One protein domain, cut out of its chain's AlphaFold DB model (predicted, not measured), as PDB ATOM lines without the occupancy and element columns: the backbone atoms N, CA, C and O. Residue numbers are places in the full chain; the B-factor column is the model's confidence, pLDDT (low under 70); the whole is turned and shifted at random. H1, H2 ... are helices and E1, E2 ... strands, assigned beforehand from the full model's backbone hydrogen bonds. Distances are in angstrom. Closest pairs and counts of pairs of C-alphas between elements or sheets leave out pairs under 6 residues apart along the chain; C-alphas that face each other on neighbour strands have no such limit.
ATOM      1  N   GLN A 138     132.128 144.796 135.150       66.62
ATOM      2  CA  GLN A 138     131.344 146.035 135.241       66.62
ATOM      3  C   GLN A 138     131.862 146.940 136.358       66.62
ATOM      4  O   GLN A 138     132.001 148.140 136.158       66.62
ATOM      5  N   GLU A 139     132.157 146.369 137.529       67.38
ATOM      6  CA  GLU A 139     132.502 147.160 138.705       67.38
ATOM      7  C   GLU A 139     133.287 146.371 139.759       67.38
ATOM      8  O   GLU A 139     132.843 145.312 140.211       67.38
ATOM      9  N   ALA A 140     134.410 146.929 140.213       67.75
ATOM     10  CA  ALA A 140     135.204 146.400 141.321       67.75
ATOM     11  C   ALA A 140     135.206 147.385 142.501       67.75
ATOM     12  O   ALA A 140     135.359 148.594 142.322       67.75
ATOM     13  N   ARG A 141     135.037 146.883 143.732       70.31
ATOM     14  CA  ARG A 141     134.902 147.727 144.931       70.31
ATOM     15  C   ARG A 141     135.750 147.210 146.091       70.31
ATOM     16  O   ARG A 141     135.742 146.020 146.391       70.31
ATOM     17  N   VAL A 142     136.403 148.128 146.798       78.38
ATOM     18  CA  VAL A 142     137.016 147.899 148.112       78.38
ATOM     19  C   VAL A 142     136.395 148.881 149.088       78.38
ATOM     20  O   VAL A 142     136.591 150.090 148.984       78.38
ATOM     21  N   VAL A 143     135.639 148.360 150.047       72.62
ATOM     22  CA  VAL A 143     134.835 149.166 150.962       72.62
ATOM     23  C   VAL A 143     135.287 148.943 152.393       72.62
ATOM     24  O   VAL A 143     135.393 147.808 152.851       72.62
ATOM     25  N   VAL A 144     135.425 150.038 153.134       73.00
ATOM     26  CA  VAL A 144     135.499 150.032 154.592       73.00
ATOM     27  C   VAL A 144     134.238 150.689 155.140       73.00
ATOM     28  O   VAL A 144     133.976 151.871 154.892       73.00
ATOM     29  N   ARG A 145     133.456 149.915 155.895       71.44
ATOM     30  CA  ARG A 145     132.332 150.430 156.677       71.44
ATOM     31  C   ARG A 145     132.773 150.578 158.124       71.44
ATOM     32  O   ARG A 145     133.223 149.609 158.730       71.44
ATOM     33  N   ASP A 146     132.665 151.779 158.673       66.56
ATOM     34  CA  ASP A 146     132.948 151.987 160.090       66.56
ATOM     35  C   ASP A 146     131.766 151.553 160.979       66.56
ATOM     36  O   ASP A 146     130.655 151.289 160.511       66.56
ATOM     37  N   SER A 147     131.992 151.505 162.295       63.62
ATOM     38  CA  SER A 147     130.970 151.139 163.287       63.62
ATOM     39  C   SER A 147     129.804 152.133 163.379       63.62
ATOM     40  O   SER A 147     128.840 151.877 164.093       63.62
ATOM     41  N   THR A 148     129.895 153.279 162.696       63.75
ATOM     42  CA  THR A 148     128.826 154.283 162.591       63.75
ATOM     43  C   THR A 148     128.005 154.132 161.307       63.75
ATOM     44  O   THR A 148     127.075 154.898 161.077       63.75
ATOM     45  N   GLY A 149     128.317 153.124 160.480       64.31
ATOM     46  CA  GLY A 149     127.654 152.866 159.205       64.31
ATOM     47  C   GLY A 149     128.169 153.731 158.054       64.31
ATOM     48  O   GLY A 149     127.582 153.688 156.970       64.31
ATOM     49  N   THR A 150     129.247 154.496 158.259       65.38
ATOM     50  CA  THR A 150     129.873 155.311 157.213       65.38
ATOM     51  C   THR A 150     130.675 154.415 156.287       65.38
ATOM     52  O   THR A 150     131.541 153.663 156.726       65.38
ATOM     53  N   THR A 151     130.394 154.528 154.996       69.50
ATOM     54  CA  THR A 151     131.100 153.813 153.937       69.50
ATOM     55  C   THR A 151     132.154 154.730 153.320       69.50
ATOM     56  O   THR A 151     131.826 155.835 152.876       69.50
ATOM     57  N   THR A 152     133.398 154.254 153.284       78.06
ATOM     58  CA  THR A 152     134.539 154.859 152.578       78.06
ATOM     59  C   THR A 152     135.259 153.788 151.767       78.06
ATOM     60  O   THR A 152     135.061 152.597 152.019       78.06
ATOM     61  N   GLY A 153     136.086 154.178 150.802       82.38
ATOM     62  CA  GLY A 153     136.867 153.214 150.032       82.38
ATOM     63  C   GLY A 153     137.045 153.583 148.572       82.38
ATOM     64  O   GLY A 153     136.872 154.741 148.189       82.38
ATOM     65  N   LEU A 154     137.400 152.568 147.790       85.56
ATOM     66  CA  LEU A 154     137.714 152.637 146.371       85.56
ATOM     67  C   LEU A 154     136.620 151.935 145.566       85.56
ATOM     68  O   LEU A 154     136.273 150.786 145.842       85.56
ATOM     69  N   VAL A 155     136.103 152.619 144.558       81.50
ATOM     70  CA  VAL A 155     135.126 152.100 143.604       81.50
ATOM     71  C   VAL A 155     135.676 152.347 142.207       81.50
ATOM     72  O   VAL A 155     135.993 153.482 141.870       81.50
ATOM     73  N   VAL A 156     135.829 151.281 141.428       84.69
ATOM     74  CA  VAL A 156     136.301 151.324 140.040       84.69
ATOM     75  C   VAL A 156     135.136 150.934 139.141       84.69
ATOM     76  O   VAL A 156     134.631 149.812 139.231       84.69
ATOM     77  N   GLU A 157     134.727 151.870 138.297       83.00
ATOM     78  CA  GLU A 157     133.611 151.777 137.355       83.00
ATOM     79  C   GLU A 157     134.145 151.828 135.916       83.00
ATOM     80  O   GLU A 157     135.335 152.040 135.673       83.00
ATOM     81  N   THR A 158     133.268 151.617 134.936       81.19
ATOM     82  CA  THR A 158     133.644 151.659 133.513       81.19
ATOM     83  C   THR A 158     134.020 153.054 133.018       81.19
ATOM     84  O   THR A 158     134.754 153.169 132.043       81.19
ATOM     85  N   ASP A 159     133.488 154.096 133.655       83.56
ATOM     86  CA  ASP A 159     133.605 155.507 133.269       83.56
ATOM     87  C   ASP A 159     134.448 156.329 134.258       83.56
ATOM     88  O   ASP A 159     134.606 157.536 134.082       83.56
ATOM     89  N   GLY A 160     134.982 155.701 135.308       84.94
ATOM     90  CA  GLY A 160     135.823 156.394 136.270       84.94
ATOM     91  C   GLY A 160     136.168 155.582 137.512       84.94
ATOM     92  O   GLY A 160     135.760 154.441 137.705       84.94
ATOM     93  N   THR A 161     136.970 156.184 138.380       88.12
ATOM     94  CA  THR A 161     137.362 155.635 139.678       88.12
ATOM     95  C   THR A 161     137.076 156.655 140.767       88.12
ATOM     96  O   THR A 161     137.544 157.787 140.700       88.12
ATOM     97  N   ASN A 162     136.340 156.242 141.793       86.75
ATOM     98  CA  ASN A 162     135.998 157.049 142.954       86.75
ATOM     99  C   ASN A 162     136.770 156.564 144.188       86.75
ATOM    100  O   ASN A 162     136.681 155.398 144.580       86.75
ATOM    101  N   LEU A 163     137.492 157.471 144.839       88.25
ATOM    102  CA  LEU A 163     138.116 157.260 146.142       88.25
ATOM    103  C   LEU A 163     137.477 158.201 147.159       88.25
ATOM    104  O   LEU A 163     137.611 159.419 147.066       88.25
ATOM    105  N   SER A 164     136.834 157.635 148.177       84.56
ATOM    106  CA  SER A 164     136.175 158.415 149.226       84.56
ATOM    107  C   SER A 164     136.797 158.192 150.600       84.56
ATOM    108  O   SER A 164     137.163 157.072 150.967       84.56
ATOM    109  N   GLY A 165     136.866 159.266 151.386       80.56
ATOM    110  CA  GLY A 165     137.386 159.245 152.750       80.56
ATOM    111  C   GLY A 165     136.846 160.384 153.615       80.56
ATOM    112  O   GLY A 165     136.268 161.353 153.122       80.56
ATOM    113  N   GLY A 166     137.047 160.272 154.930       74.56
ATOM    114  CA  GLY A 166     136.625 161.273 155.916       74.56
ATOM    115  C   GLY A 166     135.350 160.899 156.680       74.56
ATOM    116  O   GLY A 166     134.512 160.142 156.198       74.56
ATOM    117  N   ARG A 167     135.223 161.424 157.906       68.56
ATOM    118  CA  ARG A 167     134.133 161.096 158.849       68.56
ATOM    119  C   ARG A 167     133.079 162.200 158.977       68.56
ATOM    120  O   ARG A 167     131.890 161.917 158.980       68.56
ATOM    121  N   ASN A 168     133.510 163.461 159.041       61.81
ATOM    122  CA  ASN A 168     132.648 164.625 159.289       61.81
ATOM    123  C   ASN A 168     132.592 165.533 158.049       61.81
ATOM    124  O   ASN A 168     133.113 166.646 158.054       61.81
ATOM    125  N   GLY A 169     131.993 165.020 156.971       67.12
ATOM    126  CA  GLY A 169     132.048 165.613 155.632       67.12
ATOM    127  C   GLY A 169     133.076 164.874 154.787       67.12
ATOM    128  O   GLY A 169     134.280 165.024 154.987       67.12
ATOM    129  N   ARG A 170     132.584 164.020 153.890       75.00
ATOM    130  CA  ARG A 170     133.425 163.125 153.094       75.00
ATOM    131  C   ARG A 170     134.039 163.900 151.934       75.00
ATOM    132  O   ARG A 170     133.363 164.737 151.338       75.00
ATOM    133  N   THR A 171     135.287 163.600 151.610       80.94
ATOM    134  CA  THR A 171     135.909 164.023 150.354       80.94
ATOM    135  C   THR A 171     135.857 162.847 149.397       80.94
ATOM    136  O   THR A 171     136.259 161.743 149.770       80.94
ATOM    137  N   ASN A 172     135.346 163.087 148.194       83.19
ATOM    138  CA  ASN A 172     135.426 162.154 147.083       83.19
ATOM    139  C   ASN A 172     136.440 162.685 146.069       83.19
ATOM    140  O   ASN A 172     136.455 163.879 145.763       83.19
ATOM    141  N   VAL A 173     137.306 161.792 145.607       89.38
ATOM    142  CA  VAL A 173     138.216 162.005 144.488       89.38
ATOM    143  C   VAL A 173     137.690 161.150 143.351       89.38
ATOM    144  O   VAL A 173     137.741 159.924 143.455       89.38
ATOM    145  N   ARG A 174     137.191 161.775 142.290       87.56
ATOM    146  CA  ARG A 174     136.801 161.064 141.073       87.56
ATOM    147  C   ARG A 174     137.879 161.253 140.018       87.56
ATOM    148  O   ARG A 174     138.377 162.361 139.834       87.56
ATOM    149  N   ILE A 175     138.247 160.160 139.366       91.19
ATOM    150  CA  ILE A 175     139.187 160.118 138.252       91.19
ATOM    151  C   ILE A 175     138.438 159.571 137.042       91.19
ATOM    152  O   ILE A 175     137.986 158.429 137.094       91.19
ATOM    153  N   ASP A 176     138.296 160.360 135.987       90.50
ATOM    154  CA  ASP A 176     137.611 159.994 134.742       90.50
ATOM    155  C   ASP A 176     138.322 160.610 133.522       90.50
ATOM    156  O   ASP A 176     139.458 161.086 133.628       90.50
ATOM    157  N   ASP A 177     137.677 160.570 132.353       90.56
ATOM    158  CA  ASP A 177     138.218 161.105 131.097       90.56
ATOM    159  C   ASP A 177     138.495 162.623 131.150       90.56
ATOM    160  O   ASP A 177     139.344 163.116 130.403       90.56
ATOM    161  N   ASP A 178     137.837 163.356 132.058       87.38
ATOM    162  CA  ASP A 178     138.036 164.795 132.268       87.38
ATOM    163  C   ASP A 178     139.132 165.095 133.317       87.38
ATOM    164  O   ASP A 178     139.486 166.255 133.556       87.38
ATOM    165  N   GLY A 179     139.725 164.057 133.921       89.81
ATOM    166  CA  GLY A 179     140.846 164.154 134.853       89.81
ATOM    167  C   GLY A 179     140.455 163.861 136.299       89.81
ATOM    168  O   GLY A 179     139.790 162.873 136.582       89.81
ATOM    169  N   VAL A 180     140.944 164.676 137.245       90.94
ATOM    170  CA  VAL A 180     140.717 164.482 138.689       90.94
ATOM    171  C   VAL A 180     139.797 165.569 139.229       90.94
ATOM    172  O   VAL A 180     140.152 166.748 139.219       90.94
ATOM    173  N   THR A 181     138.653 165.174 139.781       87.00
ATOM    174  CA  THR A 181     137.724 166.074 140.466       87.00
ATOM    175  C   THR A 181     137.674 165.778 141.965       87.00
ATOM    176  O   THR A 181     137.797 164.639 142.416       87.00
ATOM    177  N   LEU A 182     137.554 166.844 142.758       87.31
ATOM    178  CA  LEU A 182     137.542 166.808 144.218       87.31
ATOM    179  C   LEU A 182     136.258 167.454 144.711       87.31
ATOM    180  O   LEU A 182     136.057 168.657 144.545       87.31
ATOM    181  N   GLU A 183     135.417 166.673 145.370       82.06
ATOM    182  CA  GLU A 183     134.126 167.148 145.845       82.06
ATOM    183  C   GLU A 183     133.898 166.802 147.313       82.06
ATOM    184  O   GLU A 183     134.426 165.825 147.860       82.06
ATOM    185  N   ARG A 184     133.103 167.644 147.975       77.81
ATOM    186  CA  ARG A 184     132.637 167.385 149.329       77.81
ATOM    187  C   ARG A 184     131.256 166.758 149.255       77.81
ATOM    188  O   ARG A 184     130.309 167.383 148.784       77.81
ATOM    189  N   LEU A 185     131.132 165.551 149.787       70.38
ATOM    190  CA  LEU A 185     129.853 164.865 149.876       70.38
ATOM    191  C   LEU A 185     129.182 165.147 151.227       70.38
ATOM    192  O   LEU A 185     129.872 165.220 152.257       70.38
ATOM    193  N   PRO A 186     127.839 165.259 151.261       64.75
ATOM    194  CA  PRO A 186     127.090 165.301 152.507       64.75
ATOM    195  C   PRO A 186     127.460 164.143 153.430       64.75
ATOM    196  O   PRO A 186     127.697 163.011 152.990       64.75
ATOM    197  N   ALA A 187     127.473 164.427 154.732       60.53
ATOM    198  CA  ALA A 187     127.456 163.398 155.759       60.53
ATOM    199  C   ALA A 187     126.057 162.759 155.754       60.53
ATOM    200  O   ALA A 187     125.189 163.152 156.525       60.53
ATOM    201  N   ALA A 188     125.798 161.842 154.821       57.09
ATOM    202  CA  ALA A 188     124.538 161.118 154.754       57.09
ATOM    203  C   ALA A 188     124.765 159.608 154.646       57.09
ATOM    204  O   ALA A 188     125.694 159.116 154.007       57.09
ATOM    205  N   THR A 189     123.882 158.922 155.356       47.53
ATOM    206  CA  THR A 189     123.873 157.539 155.818       47.53
ATOM    207  C   THR A 189     124.123 156.482 154.743       47.53
ATOM    208  O   THR A 189     123.400 156.403 153.751       47.53
ATOM    209  N   SER A 190     125.115 155.629 155.025       49.34
ATOM    210  CA  SER A 190     125.174 154.180 154.761       49.34
ATOM    211  C   SER A 190     124.959 153.625 153.345       49.34
ATOM    212  O   SER A 190     125.092 152.408 153.184       49.34
ATOM    213  N   SER A 191     124.696 154.454 152.332       52.44
ATOM    214  CA  SER A 191     124.267 153.992 151.006       52.44
ATOM    215  C   SER A 191     125.307 154.270 149.917       52.44
ATOM    216  O   SER A 191     125.603 155.414 149.562       52.44
ATOM    217  N   PHE A 192     125.827 153.170 149.376       53.12
ATOM    218  CA  PHE A 192     126.797 153.064 148.281       53.12
ATOM    219  C   PHE A 192     126.398 153.802 147.002       53.12
ATOM    220  O   PHE A 192     127.259 154.256 146.258       53.12
ATOM    221  N   SER A 193     125.098 153.990 146.780       52.97
ATOM    222  CA  SER A 193     124.544 154.734 145.644       52.97
ATOM    223  C   SER A 193     125.037 156.187 145.579       52.97
ATOM    224  O   SER A 193     125.019 156.783 144.513       52.97
ATOM    225  N   SER A 194     125.514 156.737 146.705       51.84
ATOM    226  CA  SER A 194     126.128 158.072 146.779       51.84
ATOM    227  C   SER A 194     127.597 158.134 146.335       51.84
ATOM    228  O   SER A 194     128.178 159.210 146.371       51.84
ATOM    229  N   MET A 195     128.212 157.001 145.976       52.91
ATOM    230  CA  MET A 195     129.570 156.950 145.413       52.91
ATOM    231  C   MET A 195     129.575 156.719 143.897       52.91
ATOM    232  O   MET A 195     130.506 157.162 143.243       52.91
ATOM    233  N   ALA A 196     128.552 156.040 143.362       50.34
ATOM    234  CA  ALA A 196     128.422 155.720 141.935       50.34
ATOM    235  C   ALA A 196     127.687 156.803 141.129       50.34
ATOM    236  O   ALA A 196     127.929 157.005 139.947       50.34
ATOM    237  N   ALA A 197     126.776 157.533 141.773       48.44
ATOM    238  CA  ALA A 197     126.156 158.715 141.195       48.44
ATOM    239  C   ALA A 197     126.739 159.931 141.902       48.44
ATOM    240  O   ALA A 197     126.558 160.032 143.116       48.44
ATOM    241  N   ALA A 198     127.406 160.821 141.157       47.41
ATOM    242  CA  ALA A 198     127.858 162.127 141.635       47.41
ATOM    243  C   ALA A 198     126.711 162.795 142.419       47.41
ATOM    244  O   ALA A 198     125.721 163.227 141.814       47.41
ATOM    245  N   PRO A 199     126.749 162.811 143.765       50.44
ATOM    246  CA  PRO A 199     125.698 163.442 144.543       50.44
ATOM    247  C   PRO A 199     125.707 164.925 144.203       50.44
ATOM    248  O   PRO A 199     126.768 165.479 143.936       50.44
ATOM    249  N   ALA A 200     124.547 165.587 144.242       53.53
ATOM    250  CA  ALA A 200     124.493 167.038 144.086       53.53
ATOM    251  C   ALA A 200     125.547 167.673 145.022       53.53
ATOM    252  O   ALA A 200     125.434 167.500 146.245       53.53
ATOM    253  N   PRO A 201     126.599 168.316 144.478       54.19
ATOM    254  CA  PRO A 201     127.768 168.670 145.262       54.19
ATOM    255  C   PRO A 201     127.350 169.608 146.391       54.19
ATOM    256  O   PRO A 201     126.590 170.558 146.177       54.19
ATOM    257  N   LEU A 202     127.858 169.379 147.610       55.47
ATOM    258  CA  LEU A 202     127.864 170.464 148.586       55.47
ATOM    259  C   LEU A 202     128.721 171.562 147.965       55.47
ATOM    260  O   LEU A 202     129.905 171.349 147.728       55.47
ATOM    261  N   ALA A 203     128.109 172.712 147.691       57.00
ATOM    262  CA  ALA A 203     128.640 173.812 146.880       57.00
ATOM    263  C   ALA A 203     129.944 174.474 147.394       57.00
ATOM    264  O   ALA A 203     130.310 175.554 146.936       57.00
ATOM    265  N   ALA A 204     130.639 173.870 148.361       68.06
ATOM    266  CA  ALA A 204     131.877 174.366 148.938       68.06
ATOM    267  C   ALA A 204     133.094 173.628 148.343       68.06
ATOM    268  O   ALA A 204     133.213 172.413 148.537       68.06
ATOM    269  N   PRO A 205     134.031 174.346 147.692       77.06
ATOM    270  CA  PRO A 205     135.288 173.783 147.203       77.06
ATOM    271  C   PRO A 205     136.069 172.997 148.270       77.06
ATOM    272  O   PRO A 205     136.040 173.319 149.466       77.06
ATOM    273  N   VAL A 206     136.803 171.970 147.838       84.44
ATOM    274  CA  VAL A 206     137.718 171.203 148.696       84.44
ATOM    275  C   VAL A 206     139.095 171.868 148.689       84.44
ATOM    276  O   VAL A 206     139.637 172.182 147.634       84.44
ATOM    277  N   GLN A 207     139.667 172.093 149.874       88.50
ATOM    278  CA  GLN A 207     141.021 172.629 149.993       88.50
ATOM    279  C   GLN A 207     142.056 171.537 149.719       88.50
ATOM    280  O   GLN A 207     141.982 170.449 150.289       88.50
ATOM    281  N   ILE A 208     143.044 171.859 148.884       91.19
ATOM    282  CA  ILE A 208     144.238 171.040 148.676       91.19
ATOM    283  C   ILE A 208     145.363 171.657 149.511       91.19
ATOM    284  O   ILE A 208     145.689 172.835 149.358       91.19
TER     285      ILE A 208
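This is residues 138 to 208 of the 317 residues of an uncharacterized protein of Myxococcales bacterium (UniProt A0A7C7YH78). This domain is one twisted wall of five antiparallel strands laid side by side, with the printed part folding back from the last strand to a single short helix, H1, that only grazes the sheet. From H1 an unnamed tail, residues 197 to 208, runs back past the edge strand E5. The 71 printed residues hold E1, E2, E3, E4, E5 and then H1; the sheet has the order E1 - E2 - E3 - E4 - E5. The class is mostly strand, though under half of the residues are in named elements. The whole is compact, with a radius of gyration of the C-alphas of 11.6 A, and rounded, with spans of 33 by 29 by 20 A.

Start at E1, residues 140 to 145, an edge strand, and go on to E2, residues 151 to 156: they are an antiparallel hairpin at 172 degrees, where you will find N 142 and O 154 at 2.8 A, within hydrogen-bond range. E3, residues 161 to 165, forms the next hairpin with E2, with N 155 and O 162 at 2.8 A. E4, residues 170 to 176, is a hairpin with E3, with N 163 and O 173 at 2.8 A. E5, residues 179 to 185, is the other edge strand and a hairpin with E4 at 157 degrees, with N 181 and O 174 at 2.8 A. These five strands are a meander, each the antiparallel neighbour of the one before. E1 and E5 are apart. Look next at H1, residues 193 to 196, which is on the sheet but only grazes it, with its residues 194 to 196. Its closest C-alphas to E3 are those of Met 195 and Asn 162, 6.9 A apart. H1 is too short for a pair of O i and N i+4, and its one O i to N i+3 pair is not within range.

Find C-alpha 140 at (135.204, 146.400, 141.321); from there E1 runs 16.1 A to C-alpha 145. E2 measures 15.0 A and E3 13.6 A. E4 begins at C-alpha 170, at (133.425, 163.125, 153.094), and runs 19.1 A; E5 runs 18.6 A. H1 ends at C-alpha 196, at (128.422, 155.720, 141.935).

The C-alphas of Ser 147 and Asp 178, the two farthest apart, are 34.6 A from each other. The printed part has no cut. The links between strands are tight, and that from E5 to H1 is short. The mean pLDDT of the printed part is 72.3; look for values under 70 at residues 138 to 140, 146 to 151, 167 to 169 and 186 to 204.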